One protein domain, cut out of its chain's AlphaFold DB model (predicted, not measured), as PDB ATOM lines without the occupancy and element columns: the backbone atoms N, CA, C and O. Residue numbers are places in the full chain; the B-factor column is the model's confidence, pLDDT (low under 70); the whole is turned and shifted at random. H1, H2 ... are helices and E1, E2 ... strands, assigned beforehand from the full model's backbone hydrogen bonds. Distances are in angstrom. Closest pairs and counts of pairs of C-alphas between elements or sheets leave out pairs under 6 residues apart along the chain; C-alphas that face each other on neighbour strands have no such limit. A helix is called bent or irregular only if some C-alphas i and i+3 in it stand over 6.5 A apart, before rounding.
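Overview. This is residues 5 to 89 of the 91 residues of an uncharacterized protein of Arthrobacter alpinus (UniProt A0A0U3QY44). A twisted four-stranded sheet has one short helix, H1, over one face, and a separate strand hairpin, E5 and E6, stands beyond it. Residues 57 to 58, in the long link E3 to E4, pair in parallel with residues 84 to 85 of E6. The 85 printed residues hold, in order, E1, H1, E2, E3, E4, E5 and E6; the larger sheet runs E3, E2, E1, E4, and both sheets are antiparallel. The class is mostly strand, and the whole is compact, with a radius of gyration of the C-alphas of 12.5 A and spans of 36 by 32 by 18 A.

Along the chain. E1, residues 5 to 8, begins at C-alpha 5 (10.690, -98.104, -76.355) and is 9.7 A long. H1, residues 19 to 25, measures 10.0 A and is irregular: C-alphas 20 and 23 are 7.6 A apart. E2, residues 36 to 43, spans 22.8 A, and E3, residues 46 to 53, spans 23.3 A. E4, residues 67 to 70, measures 10.3 A. E5, residues 75 to 80, measures 15.7 A; E6, residues 83 to 88, measures 16.1 A and ends at C-alpha 88 (6.877, -109.590, -76.352).

Arrangement. E1 is antiparallel to E4 at 166 degrees, with N 5 and O 69 2.8 A apart, and to E2 at 156 degrees, with N 6 and O 40 2.8 A apart. E2 and E3 form a hairpin, N 41 and O 48 at 2.8 A. H1 is on this sheet at a height of 8.6 A, slantwise to the strands; the C-alphas of Phe 21 and Val 47 are its closest to E3, 7.0 A. In H1, 1 of 3 O i to N i+4 pairs and 2 of 4 O i to N i+3 pairs are within hydrogen-bond range. E5 and E6 form a hairpin, N 85 and O 78 at 2.8 A; E6 is apart from E1, E2, E3 and E4.

Size, cuts and confidence. The C-alphas of Asn 45 and Asp 81, the two farthest apart, are separated by 38.1 A. The printed part has no cut, the link E3 to E4 is long, and no printed residue is under 70 in pLDDT.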
ATOM      1  N   ALA A   5      10.521 -97.950 -74.922       94.50
ATOM      2  CA  ALA A   5      10.690 -98.104 -76.355       94.50
ATOM      3  C   ALA A   5       9.321 -98.081 -77.037       94.50
ATOM      4  O   ALA A   5       8.437 -98.849 -76.671       94.50
ATOM      5  N   LEU A   6       9.152 -97.226 -78.039       95.25
ATOM      6  CA  LEU A   6       7.989 -97.224 -78.915       95.25
ATOM      7  C   LEU A   6       8.344 -97.929 -80.220       95.25
ATOM      8  O   LEU A   6       9.302 -97.551 -80.899       95.25
ATOM      9  N   ILE A   7       7.553 -98.932 -80.574       94.69
ATOM     10  CA  ILE A   7       7.643 -99.625 -81.854       94.69
ATOM     11  C   ILE A   7       6.570 -99.045 -82.765       94.69
ATOM     12  O   ILE A   7       5.391 -99.051 -82.419       94.69
ATOM     13  N   VAL A   8       6.987 -98.521 -83.915       94.50
ATOM     14  CA  VAL A   8       6.104 -97.977 -84.948       94.50
ATOM     15  C   VAL A   8       6.245 -98.841 -86.190       94.50
ATOM     16  O   VAL A   8       7.354 -99.044 -86.693       94.50
ATOM     17  N   CYS A   9       5.123 -99.340 -86.687       93.88
ATOM     18  CA  CYS A   9       5.078-100.258 -87.810       93.88
ATOM     19  C   CYS A   9       4.684 -99.549 -89.106       93.88
ATOM     20  O   CYS A   9       4.130 -98.443 -89.083       93.88
ATOM     21  N   PRO A  10       4.960-100.171 -90.262       92.69
ATOM     22  CA  PRO A  10       4.295 -99.815 -91.499       92.69
ATOM     23  C   PRO A  10       2.798 -99.637 -91.322       92.69
ATOM     24  O   PRO A  10       2.134-100.453 -90.683       92.69
ATOM     25  N   TYR A  11       2.277 -98.580 -91.924       90.31
ATOM     26  CA  TYR A  11       0.872 -98.199 -91.933       90.31
ATOM     27  C   TYR A  11       0.262 -97.995 -90.542       90.31
ATOM     28  O   TYR A  11      -0.961 -97.946 -90.420       90.31
ATOM     29  N   SER A  12       1.091 -97.857 -89.499       90.12
ATOM     30  CA  SER A  12       0.592 -97.565 -88.165       90.12
ATOM     31  C   SER A  12      -0.088 -96.205 -88.102       90.12
ATOM     32  O   SER A  12       0.431 -95.219 -88.633       90.12
ATOM     33  N   ASP A  13      -1.212 -96.137 -87.388       86.69
ATOM     34  CA  ASP A  13      -1.855 -94.865 -87.063       86.69
ATOM     35  C   ASP A  13      -1.028 -94.110 -86.011       86.69
ATOM     36  O   ASP A  13      -0.990 -94.465 -84.833       86.69
ATOM     37  N   THR A  14      -0.352 -93.046 -86.442       84.62
ATOM     38  CA  THR A  14       0.481 -92.203 -85.578       84.62
ATOM     39  C   THR A  14      -0.283 -91.033 -84.951       84.62
ATOM     40  O   THR A  14       0.338 -90.116 -84.415       84.62
ATOM     41  N   SER A  15      -1.618 -91.014 -85.017       82.62
ATOM     42  CA  SER A  15      -2.426 -89.961 -84.389       82.62
ATOM     43  C   SER A  15      -2.464 -90.059 -82.857       82.62
ATOM     44  O   SER A  15      -2.634 -89.041 -82.187       82.62
ATOM     45  N   LEU A  16      -2.250 -91.256 -82.298       80.56
ATOM     46  CA  LEU A  16      -2.313 -91.549 -80.858       80.56
ATOM     47  C   LEU A  16      -0.931 -91.818 -80.239       80.56
ATOM     48  O   LEU A  16      -0.763 -92.699 -79.399       80.56
ATOM     49  N   ILE A  17       0.077 -91.057 -80.661       89.31
ATOM     50  CA  ILE A  17       1.449 -91.192 -80.159       89.31
ATOM     51  C   ILE A  17       1.600 -90.477 -78.804       89.31
ATOM     52  O   ILE A  17       1.203 -89.314 -78.691       89.31
ATOM     53  N   PRO A  18       2.220 -91.113 -77.790       89.44
ATOM     54  CA  PRO A  18       2.555 -90.449 -76.533       89.44
ATOM     55  C   PRO A  18       3.393 -89.184 -76.756       89.44
ATOM     56  O   PRO A  18       4.326 -89.185 -77.561       89.44
ATOM     57  N   GLU A  19       3.106 -88.115 -76.006       89.94
ATOM     58  CA  GLU A  19       3.692 -86.777 -76.210       89.94
ATOM     59  C   GLU A  19       5.227 -86.797 -76.307       89.94
ATOM     60  O   GLU A  19       5.805 -86.142 -77.175       89.94
ATOM     61  N   LYS A  20       5.884 -87.630 -75.489       90.75
ATOM     62  CA  LYS A  20       7.346 -87.788 -75.476       90.75
ATOM     63  C   LYS A  20       7.949 -88.243 -76.811       90.75
ATOM     64  O   LYS A  20       9.102 -87.933 -77.075       90.75
ATOM     65  N   PHE A  21       7.186 -88.939 -77.657       93.12
ATOM     66  CA  PHE A  21       7.629 -89.419 -78.971       93.12
ATOM     67  C   PHE A  21       7.067 -88.601 -80.138       93.12
ATOM     68  O   PHE A  21       7.495 -88.789 -81.277       93.12
ATOM     69  N   ALA A  22       6.107 -87.702 -79.890       90.62
ATOM     70  CA  ALA A  22       5.315 -87.064 -80.941       90.62
ATOM     71  C   ALA A  22       6.186 -86.356 -81.991       90.62
ATOM     72  O   ALA A  22       5.951 -86.487 -83.192       90.62
ATOM     73  N   LYS A  23       7.238 -85.656 -81.553       90.56
ATOM     74  CA  LYS A  23       8.160 -84.942 -82.448       90.56
ATOM     75  C   LYS A  23       8.964 -85.887 -83.350       90.56
ATOM     76  O   LYS A  23       9.182 -85.580 -84.521       90.56
ATOM     77  N   ASP A  24       9.407 -87.020 -82.818       91.25
ATOM     78  CA  ASP A  24      10.271 -87.970 -83.528       91.25
ATOM     79  C   ASP A  24       9.491 -88.881 -84.482       91.25
ATOM     80  O   ASP A  24      10.049 -89.377 -85.468       91.25
ATOM     81  N   VAL A  25       8.188 -89.040 -84.231       90.44
ATOM     82  CA  VAL A  25       7.271 -89.810 -85.077       90.44
ATOM     83  C   VAL A  25       6.708 -88.996 -86.245       90.44
ATOM     84  O   VAL A  25       6.478 -89.562 -87.308       90.44
ATOM     85  N   GLN A  26       6.563 -87.671 -86.119       85.44
ATOM     86  CA  GLN A  26       6.011 -86.807 -87.184       85.44
ATOM     87  C   GLN A  26       6.723 -86.918 -88.542       85.44
ATOM     88  O   GLN A  26       6.120 -86.637 -89.572       85.44
ATOM     89  N   ASN A  27       7.999 -87.313 -88.547       83.25
ATOM     90  CA  ASN A  27       8.806 -87.462 -89.761       83.25
ATOM     91  C   ASN A  27       9.003 -88.930 -90.175       83.25
ATOM     92  O   ASN A  27       9.938 -89.233 -90.919       83.25
ATOM     93  N   LEU A  28       8.209 -89.852 -89.630       88.81
ATOM     94  CA  LEU A  28       8.209 -91.241 -90.063       88.81
ATOM     95  C   LEU A  28       7.336 -91.396 -91.293       88.81
ATOM     96  O   LEU A  28       6.178 -90.990 -91.310       88.81
ATOM     97  N   ASP A  29       7.893 -92.038 -92.310       85.19
ATOM     98  CA  ASP A  29       7.140 -92.404 -93.496       85.19
ATOM     99  C   ASP A  29       6.462 -93.760 -93.289       85.19
ATOM    100  O   ASP A  29       6.834 -94.766 -93.890       85.19
ATOM    101  N   THR A  30       5.486 -93.805 -92.379       85.81
ATOM    102  CA  THR A  30       4.737 -95.036 -92.094       85.81
ATOM    103  C   THR A  30       3.846 -95.445 -93.267       85.81
ATOM    104  O   THR A  30       3.446 -96.596 -93.349       85.81
ATOM    105  N   THR A  31       3.531 -94.541 -94.198       85.44
ATOM    106  CA  THR A  31       2.505 -94.770 -95.230       85.44
ATOM    107  C   THR A  31       3.026 -95.263 -96.576       85.44
ATOM    108  O   THR A  31       2.218 -95.697 -97.397       85.44
ATOM    109  N   SER A  32       4.332 -95.182 -96.843       82.94
ATOM    110  CA  SER A  32       4.888 -95.494 -98.170       82.94
ATOM    111  C   SER A  32       5.637 -96.828 -98.257       82.94
ATOM    112  O   SER A  32       5.984 -97.258 -99.359       82.94
ATOM    113  N   THR A  33       5.905 -97.482 -97.122       84.38
ATOM    114  CA  THR A  33       6.743 -98.684 -97.058       84.38
ATOM    115  C   THR A  33       6.187 -99.718 -96.090       84.38
ATOM    116  O   THR A  33       5.803 -99.396 -94.971       84.38
ATOM    117  N   ASP A  34       6.193-100.983 -96.517       87.94
ATOM    118  CA  ASP A  34       5.914-102.161 -95.693       87.94
ATOM    119  C   ASP A  34       7.181-102.868 -95.185       87.94
ATOM    120  O   ASP A  34       7.091-103.817 -94.398       87.94
ATOM    121  N   SER A  35       8.357-102.393 -95.608       90.56
ATOM    122  CA  SER A  35       9.643-103.070 -95.442       90.56
ATOM    123  C   SER A  35      10.455-102.575 -94.248       90.56
ATOM    124  O   SER A  35      11.435-103.219 -93.876       90.56
ATOM    125  N   VAL A  36      10.078-101.448 -93.638       94.12
ATOM    126  CA  VAL A  36      10.809-100.819 -92.527       94.12
ATOM    127  C   VAL A  36       9.887-100.608 -91.335       94.12
ATOM    128  O   VAL A  36       8.751-100.190 -91.492       94.12
ATOM    129  N   GLN A  37      10.397-100.860 -90.137       94.56
ATOM    130  CA  GLN A  37       9.777-100.438 -88.882       94.56
ATOM    131  C   GLN A  37      10.714 -99.485 -88.136       94.56
ATOM    132  O   GLN A  37      11.919 -99.434 -88.420       94.56
ATOM    133  N   TRP A  38      10.187 -98.776 -87.143       95.62
ATOM    134  CA  TRP A  38      10.957 -97.821 -86.355       95.62
ATOM    135  C   TRP A  38      10.887 -98.143 -84.872       95.62
ATOM    136  O   TRP A  38       9.815 -98.394 -84.328       95.62
ATOM    137  N   LEU A  39      12.045 -98.114 -84.221       95.50
ATOM    138  CA  LEU A  39      12.176 -98.267 -82.779       95.50
ATOM    139  C   LEU A  39      12.652 -96.933 -82.218       95.50
ATOM    140  O   LEU A  39      13.715 -96.433 -82.601       95.50
ATOM    141  N   LEU A  40      11.856 -96.349 -81.329       95.94
ATOM    142  CA  LEU A  40      12.155 -95.090 -80.667       95.94
ATOM    143  C   LEU A  40      12.403 -95.365 -79.191       95.94
ATOM    144  O   LEU A  40      11.491 -95.745 -78.469       95.94
ATOM    145  N   PHE A  41      13.632 -95.162 -78.741       95.38
ATOM    146  CA  PHE A  41      14.026 -95.359 -77.353       95.38
ATOM    147  C   PHE A  41      14.044 -94.015 -76.640       95.38
ATOM    148  O   PHE A  41      14.790 -93.120 -77.038       95.38
ATOM    149  N   SER A  42      13.241 -93.883 -75.591       94.62
ATOM    150  CA  SER A  42      13.254 -92.723 -74.701       94.62
ATOM    151  C   SER A  42      14.222 -92.974 -73.551       94.62
ATOM    152  O   SER A  42      14.110 -93.986 -72.862       94.62
ATOM    153  N   GLU A  43      15.137 -92.042 -73.312       93.12
ATOM    154  CA  GLU A  43      15.996 -91.985 -72.127       93.12
ATOM    155  C   GLU A  43      15.919 -90.574 -71.543       93.12
ATOM    156  O   GLU A  43      16.380 -89.607 -72.160       93.12
ATOM    157  N   GLN A  44      15.325 -90.451 -70.355       86.31
ATOM    158  CA  GLN A  44      15.036 -89.170 -69.707       86.31
ATOM    159  C   GLN A  44      14.183 -88.257 -70.612       86.31
ATOM    160  O   GLN A  44      12.978 -88.449 -70.720       86.31
ATOM    161  N   ASN A  45      14.816 -87.286 -71.280       81.25
ATOM    162  CA  ASN A  45      14.179 -86.306 -72.167       81.25
ATOM    163  C   ASN A  45      14.652 -86.419 -73.626       81.25
ATOM    164  O   ASN A  45      14.373 -85.531 -74.431       81.25
ATOM    165  N   ASN A  46      15.410 -87.465 -73.961       91.19
ATOM    166  CA  ASN A  46      15.947 -87.673 -75.299       91.19
ATOM    167  C   ASN A  46      15.326 -88.914 -75.929       91.19
ATOM    168  O   ASN A  46      15.215 -89.957 -75.286       91.19
ATOM    169  N   VAL A  47      14.997 -88.813 -77.214       94.56
ATOM    170  CA  VAL A  47      14.526 -89.937 -78.018       94.56
ATOM    171  C   VAL A  47      15.578 -90.269 -79.067       94.56
ATOM    172  O   VAL A  47      16.025 -89.409 -79.823       94.56
ATOM    173  N   SER A  48      15.988 -91.532 -79.105       93.94
ATOM    174  CA  SER A  48      16.832 -92.087 -80.164       93.94
ATOM    175  C   SER A  48      15.988 -92.948 -81.087       93.94
ATOM    176  O   SER A  48      15.230 -93.793 -80.620       93.94
ATOM    177  N   ARG A  49      16.139 -92.764 -82.397       94.50
ATOM    178  CA  ARG A  49      15.345 -93.455 -83.416       94.50
ATOM    179  C   ARG A  49      16.212 -94.381 -84.257       94.50
ATOM    180  O   ARG A  49      17.215 -93.942 -84.816       94.50
ATOM    181  N   PHE A  50      15.756 -95.615 -84.431       94.19
ATOM    182  CA  PHE A  50      16.357 -96.606 -85.316       94.19
ATOM    183  C   PHE A  50      15.335 -97.081 -86.341       94.19
ATOM    184  O   PHE A  50      14.195 -97.368 -85.987       94.19
ATOM    185  N   SER A  51      15.758 -97.186 -87.598       94.81
ATOM    186  CA  SER A  51      14.983 -97.824 -88.663       94.81
ATOM    187  C   SER A  51      15.522 -99.233 -88.873       94.81
ATOM    188  O   SER A  51      16.734 -99.401 -89.019       94.81
ATOM    189  N   ILE A  52      14.645-100.233 -88.884       94.25
ATOM    190  CA  ILE A  52      15.023-101.643 -89.024       94.25
ATOM    191  C   ILE A  52      14.233-102.265 -90.170       94.25
ATOM    192  O   ILE A  52      13.009-102.140 -90.228       94.25
ATOM    193  N   GLU A  53      14.931-102.963 -91.063       94.69
ATOM    194  CA  GLU A  53      14.293-103.754 -92.114       94.69
ATOM    195  C   GLU A  53      13.524-104.934 -91.511       94.69
ATOM    196  O   GLU A  53      14.085-105.758 -90.782       94.69
ATOM    197  N   ARG A  54      12.239-105.042 -91.858       93.44
ATOM    198  CA  ARG A  54      11.342-106.097 -91.369       93.44
ATOM    199  C   ARG A  54      11.714-107.493 -91.858       93.44
ATOM    200  O   ARG A  54      11.338-108.471 -91.234       93.44
ATOM    201  N   THR A  55      12.484-107.590 -92.938       93.88
ATOM    202  CA  THR A  55      13.034-108.846 -93.475       93.88
ATOM    203  C   THR A  55      14.210-109.389 -92.660       93.88
ATOM    204  O   THR A  55      14.566-110.558 -92.792       93.88
ATOM    205  N   ALA A  56      14.837-108.562 -91.818       94.38
ATOM    206  CA  ALA A  56      15.899-108.998 -90.916       94.38
ATOM    207  C   ALA A  56      15.335-109.347 -89.536       94.38
ATOM    208  O   ALA A  56      15.618-110.416 -88.987       94.38
ATOM    209  N   VAL A  57      14.526-108.442 -88.983       94.94
ATOM    210  CA  VAL A  57      13.887-108.561 -87.670       94.94
ATOM    211  C   VAL A  57      12.504-107.940 -87.778       94.94
ATOM    212  O   VAL A  57      12.409-106.833 -88.283       94.94
ATOM    213  N   ASP A  58      11.447-108.581 -87.293       93.88
ATOM    214  CA  ASP A  58      10.082-108.050 -87.305       93.88
ATOM    215  C   ASP A  58       9.508-108.003 -85.886       93.88
ATOM    216  O   ASP A  58       9.191-109.039 -85.304       93.88
ATOM    217  N   PHE A  59       9.357-106.803 -85.331       93.94
ATOM    218  CA  PHE A  59       8.646-106.564 -84.073       93.94
ATOM    219  C   PHE A  59       7.159-106.274 -84.287       93.94
ATOM    220  O   PHE A  59       6.400-106.278 -83.324       93.94
ATOM    221  N   CYS A  60       6.733-106.019 -85.525       91.44
ATOM    222  CA  CYS A  60       5.383-105.554 -85.799       91.44
ATOM    223  C   CYS A  60       4.342-106.653 -85.691       91.44
ATOM    224  O   CYS A  60       3.237-106.373 -85.262       91.44
ATOM    225  N   GLN A  61       4.662-107.894 -86.071       81.00
ATOM    226  CA  GLN A  61       3.790-109.066 -85.866       81.00
ATOM    227  C   GLN A  61       2.320-108.888 -86.336       81.00
ATOM    228  O   GLN A  61       1.433-109.595 -85.869       81.00
ATOM    229  N   GLY A  62       2.050-107.973 -87.280       75.50
ATOM    230  CA  GLY A  62       0.697-107.651 -87.765       75.50
ATOM    231  C   GLY A  62      -0.026-106.514 -87.027       75.50
ATOM    232  O   GLY A  62      -1.168-106.210 -87.365       75.50
ATOM    233  N   GLU A  63       0.627-105.867 -86.064       81.62
ATOM    234  CA  GLU A  63       0.103-104.714 -85.338       81.62
ATOM    235  C   GLU A  63       0.001-103.474 -86.229       81.62
ATOM    236  O   GLU A  63       0.895-103.149 -87.014       81.62
ATOM    237  N   SER A  64      -1.121-102.771 -86.083       77.25
ATOM    238  CA  SER A  64      -1.457-101.560 -86.847       77.25
ATOM    239  C   SER A  64      -1.398-100.289 -86.001       77.25
ATOM    240  O   SER A  64      -1.639 -99.194 -86.505       77.25
ATOM    241  N   LEU A  65      -1.049-100.414 -84.722       86.75
ATOM    242  CA  LEU A  65      -0.888 -99.293 -83.810       86.75
ATOM    243  C   LEU A  65       0.549 -99.250 -83.288       86.75
ATOM    244  O   LEU A  65       1.154-100.302 -83.088       86.75
ATOM    245  N   PRO A  66       1.101 -98.054 -83.041       90.25
ATOM    246  CA  PRO A  66       2.339 -97.906 -82.294       90.25
ATOM    247  C   PRO A  66       2.184 -98.483 -80.883       90.25
ATOM    248  O   PRO A  66       1.207 -98.175 -80.200       90.25
ATOM    249  N   ILE A  67       3.149 -99.286 -80.429       90.94
ATOM    250  CA  ILE A  67       3.098 -99.921 -79.103       90.94
ATOM    251  C   ILE A  67       4.309 -99.508 -78.280       90.94
ATOM    252  O   ILE A  67       5.452 -99.595 -78.732       90.94
ATOM    253  N   GLU A  68       4.041 -99.051 -77.061       93.12
ATOM    254  CA  GLU A  68       5.059 -98.682 -76.089       93.12
ATOM    255  C   GLU A  68       5.373 -99.854 -75.152       93.12
ATOM    256  O   GLU A  68       4.478-100.521 -74.632       93.12
ATOM    257  N   TYR A  69       6.661-100.077 -74.911       92.38
ATOM    258  CA  TYR A  69       7.177-101.094 -74.009       92.38
ATOM    259  C   TYR A  69       8.153-100.488 -73.005       92.38
ATOM    260  O   TYR A  69       9.010 -99.680 -73.351       92.38
ATOM    261  N   GLU A  70       8.058-100.939 -71.759       93.00
ATOM    262  CA  GLU A  70       9.011-100.622 -70.694       93.00
ATOM    263  C   GLU A  70      10.370-101.307 -70.911       93.00
ATOM    264  O   GLU A  70      10.470-102.360 -71.549       93.00
ATOM    265  N   SER A  71      11.425-100.746 -70.317       91.56
ATOM    266  CA  SER A  71      12.806-101.253 -70.412       91.56
ATOM    267  C   SER A  71      13.078-102.632 -69.848       91.56
ATOM    268  O   SER A  71      14.054-103.282 -70.224       91.56
ATOM    269  N   ASN A  72      12.187-103.115 -68.997       90.44
ATOM    270  CA  ASN A  72      12.228-104.464 -68.460       90.44
ATOM    271  C   ASN A  72      11.436-105.476 -69.306       90.44
ATOM    272  O   ASN A  72      11.321-106.633 -68.900       90.44
ATOM    273  N   ARG A  73      10.876-105.079 -70.458       92.00
ATOM    274  CA  ARG A  73      10.139-106.000 -71.326       92.00
ATOM    275  C   ARG A  73      11.087-107.007 -71.972       92.00
ATOM    276  O   ARG A  73      11.985-106.643 -72.732       92.00
ATOM    277  N   PHE A  74      10.824-108.287 -71.733       91.94
ATOM    278  CA  PHE A  74      11.501-109.382 -72.417       91.94
ATOM    279  C   PHE A  74      10.805-109.738 -73.730       91.94
ATOM    280  O   PHE A  74       9.589-109.602 -73.868       91.94
ATOM    281  N   TRP A  75      11.595-110.226 -74.681       93.25
ATOM    282  CA  TRP A  75      11.145-110.627 -76.008       93.25
ATOM    283  C   TRP A  75      11.615-112.045 -76.308       93.25
ATOM    284  O   TRP A  75      12.759-112.400 -76.013       93.25
ATOM    285  N   SER A  76      10.746-112.845 -76.915       95.06
ATOM    286  CA  SER A  76      11.137-114.082 -77.578       95.06
ATOM    287  C   SER A  76      11.476-113.775 -79.036       95.06
ATOM    288  O   SER A  76      10.832-112.948 -79.680       95.06
ATOM    289  N   GLY A  77      12.529-114.418 -79.536       95.19
ATOM    290  CA  GLY A  77      12.932-114.335 -80.933       95.19
ATOM    291  C   GLY A  77      12.827-115.707 -81.578       95.19
ATOM    292  O   GLY A  77      13.428-116.663 -81.087       95.19
ATOM    293  N   GLU A  78      12.108-115.803 -82.690       96.19
ATOM    294  CA  GLU A  78      12.050-117.010 -83.514       96.19
ATOM    295  C   GLU A  78      12.469-116.685 -84.946       96.19
ATOM    296  O   GLU A  78      11.938-115.766 -85.565       96.19
ATOM    297  N   LYS A  79      13.415-117.448 -85.502       96.06
ATOM    298  CA  LYS A  79      13.849-117.252 -86.885       96.06
ATOM    299  C   LYS A  79      13.006-118.096 -87.842       96.06
ATOM    300  O   LYS A  79      13.106-119.321 -87.814       96.06
ATOM    301  N   ARG A  80      12.238-117.449 -88.722       91.00
ATOM    302  CA  ARG A  80      11.438-118.088 -89.782       91.00
ATOM    303  C   ARG A  80      11.755-117.449 -91.126       91.00
ATOM    304  O   ARG A  80      11.839-116.231 -91.218       91.00
ATOM    305  N   ASP A  81      12.002-118.273 -92.141       91.50
ATOM    306  CA  ASP A  81      12.298-117.824 -93.513       91.50
ATOM    307  C   ASP A  81      13.372-116.718 -93.597       91.50
ATOM    308  O   ASP A  81      13.307-115.800 -94.406       91.50
ATOM    309  N   GLY A  82      14.383-116.792 -92.723       92.06
ATOM    310  CA  GLY A  82      15.479-115.820 -92.661       92.06
ATOM    311  C   GLY A  82      15.222-114.584 -91.789       92.06
ATOM    312  O   GLY A  82      16.199-113.949 -91.399       92.06
ATOM    313  N   THR A  83      13.974-114.320 -91.400       94.50
ATOM    314  CA  THR A  83      13.555-113.176 -90.571       94.50
ATOM    315  C   THR A  83      13.474-113.564 -89.093       94.50
ATOM    316  O   THR A  83      12.973-114.637 -88.760       94.50
ATOM    317  N   TRP A  84      13.943-112.702 -88.187       96.50
ATOM    318  CA  TRP A  84      13.702-112.851 -86.748       96.50
ATOM    319  C   TRP A  84      12.360-112.242 -86.349       96.50
ATOM    320  O   TRP A  84      12.220-111.029 -86.285       96.50
ATOM    321  N   SER A  85      11.386-113.087 -86.048       94.44
ATOM    322  CA  SER A  85      10.099-112.699 -85.481       94.44
ATOM    323  C   SER A  85      10.276-112.410 -83.992       94.44
ATOM    324  O   SER A  85      10.679-113.305 -83.248       94.44
ATOM    325  N   MET A  86      10.004-111.179 -83.564       95.12
ATOM    326  CA  MET A  86      10.135-110.759 -82.171       95.12
ATOM    327  C   MET A  86       8.749-110.629 -81.550       95.12
ATOM    328  O   MET A  86       7.927-109.849 -82.023       95.12
ATOM    329  N   THR A  87       8.487-111.372 -80.478       93.44
ATOM    330  CA  THR A  87       7.207-111.332 -79.757       93.44
ATOM    331  C   THR A  87       7.449-110.938 -78.300       93.44
ATOM    332  O   THR A  87       8.339-111.509 -77.659       93.44
ATOM    333  N   PRO A  88       6.706-109.963 -77.746       91.75
ATOM    334  CA  PRO A  88       6.877-109.590 -76.352       91.75
ATOM    335  C   PRO A  88       6.418-110.751 -75.467       91.75
ATOM    336  O   PRO A  88       5.357-111.334 -75.689       91.75
ATOM    337  N   ILE A  89       7.208-111.086 -74.450       90.81
ATOM    338  CA  ILE A  89       6.809-112.086 -73.463       90.81
ATOM    339  C   ILE A  89       5.783-111.423 -72.539       90.81
ATOM    340  O   ILE A  89       6.070-110.427 -71.859       90.81
TER     341      ILE A  89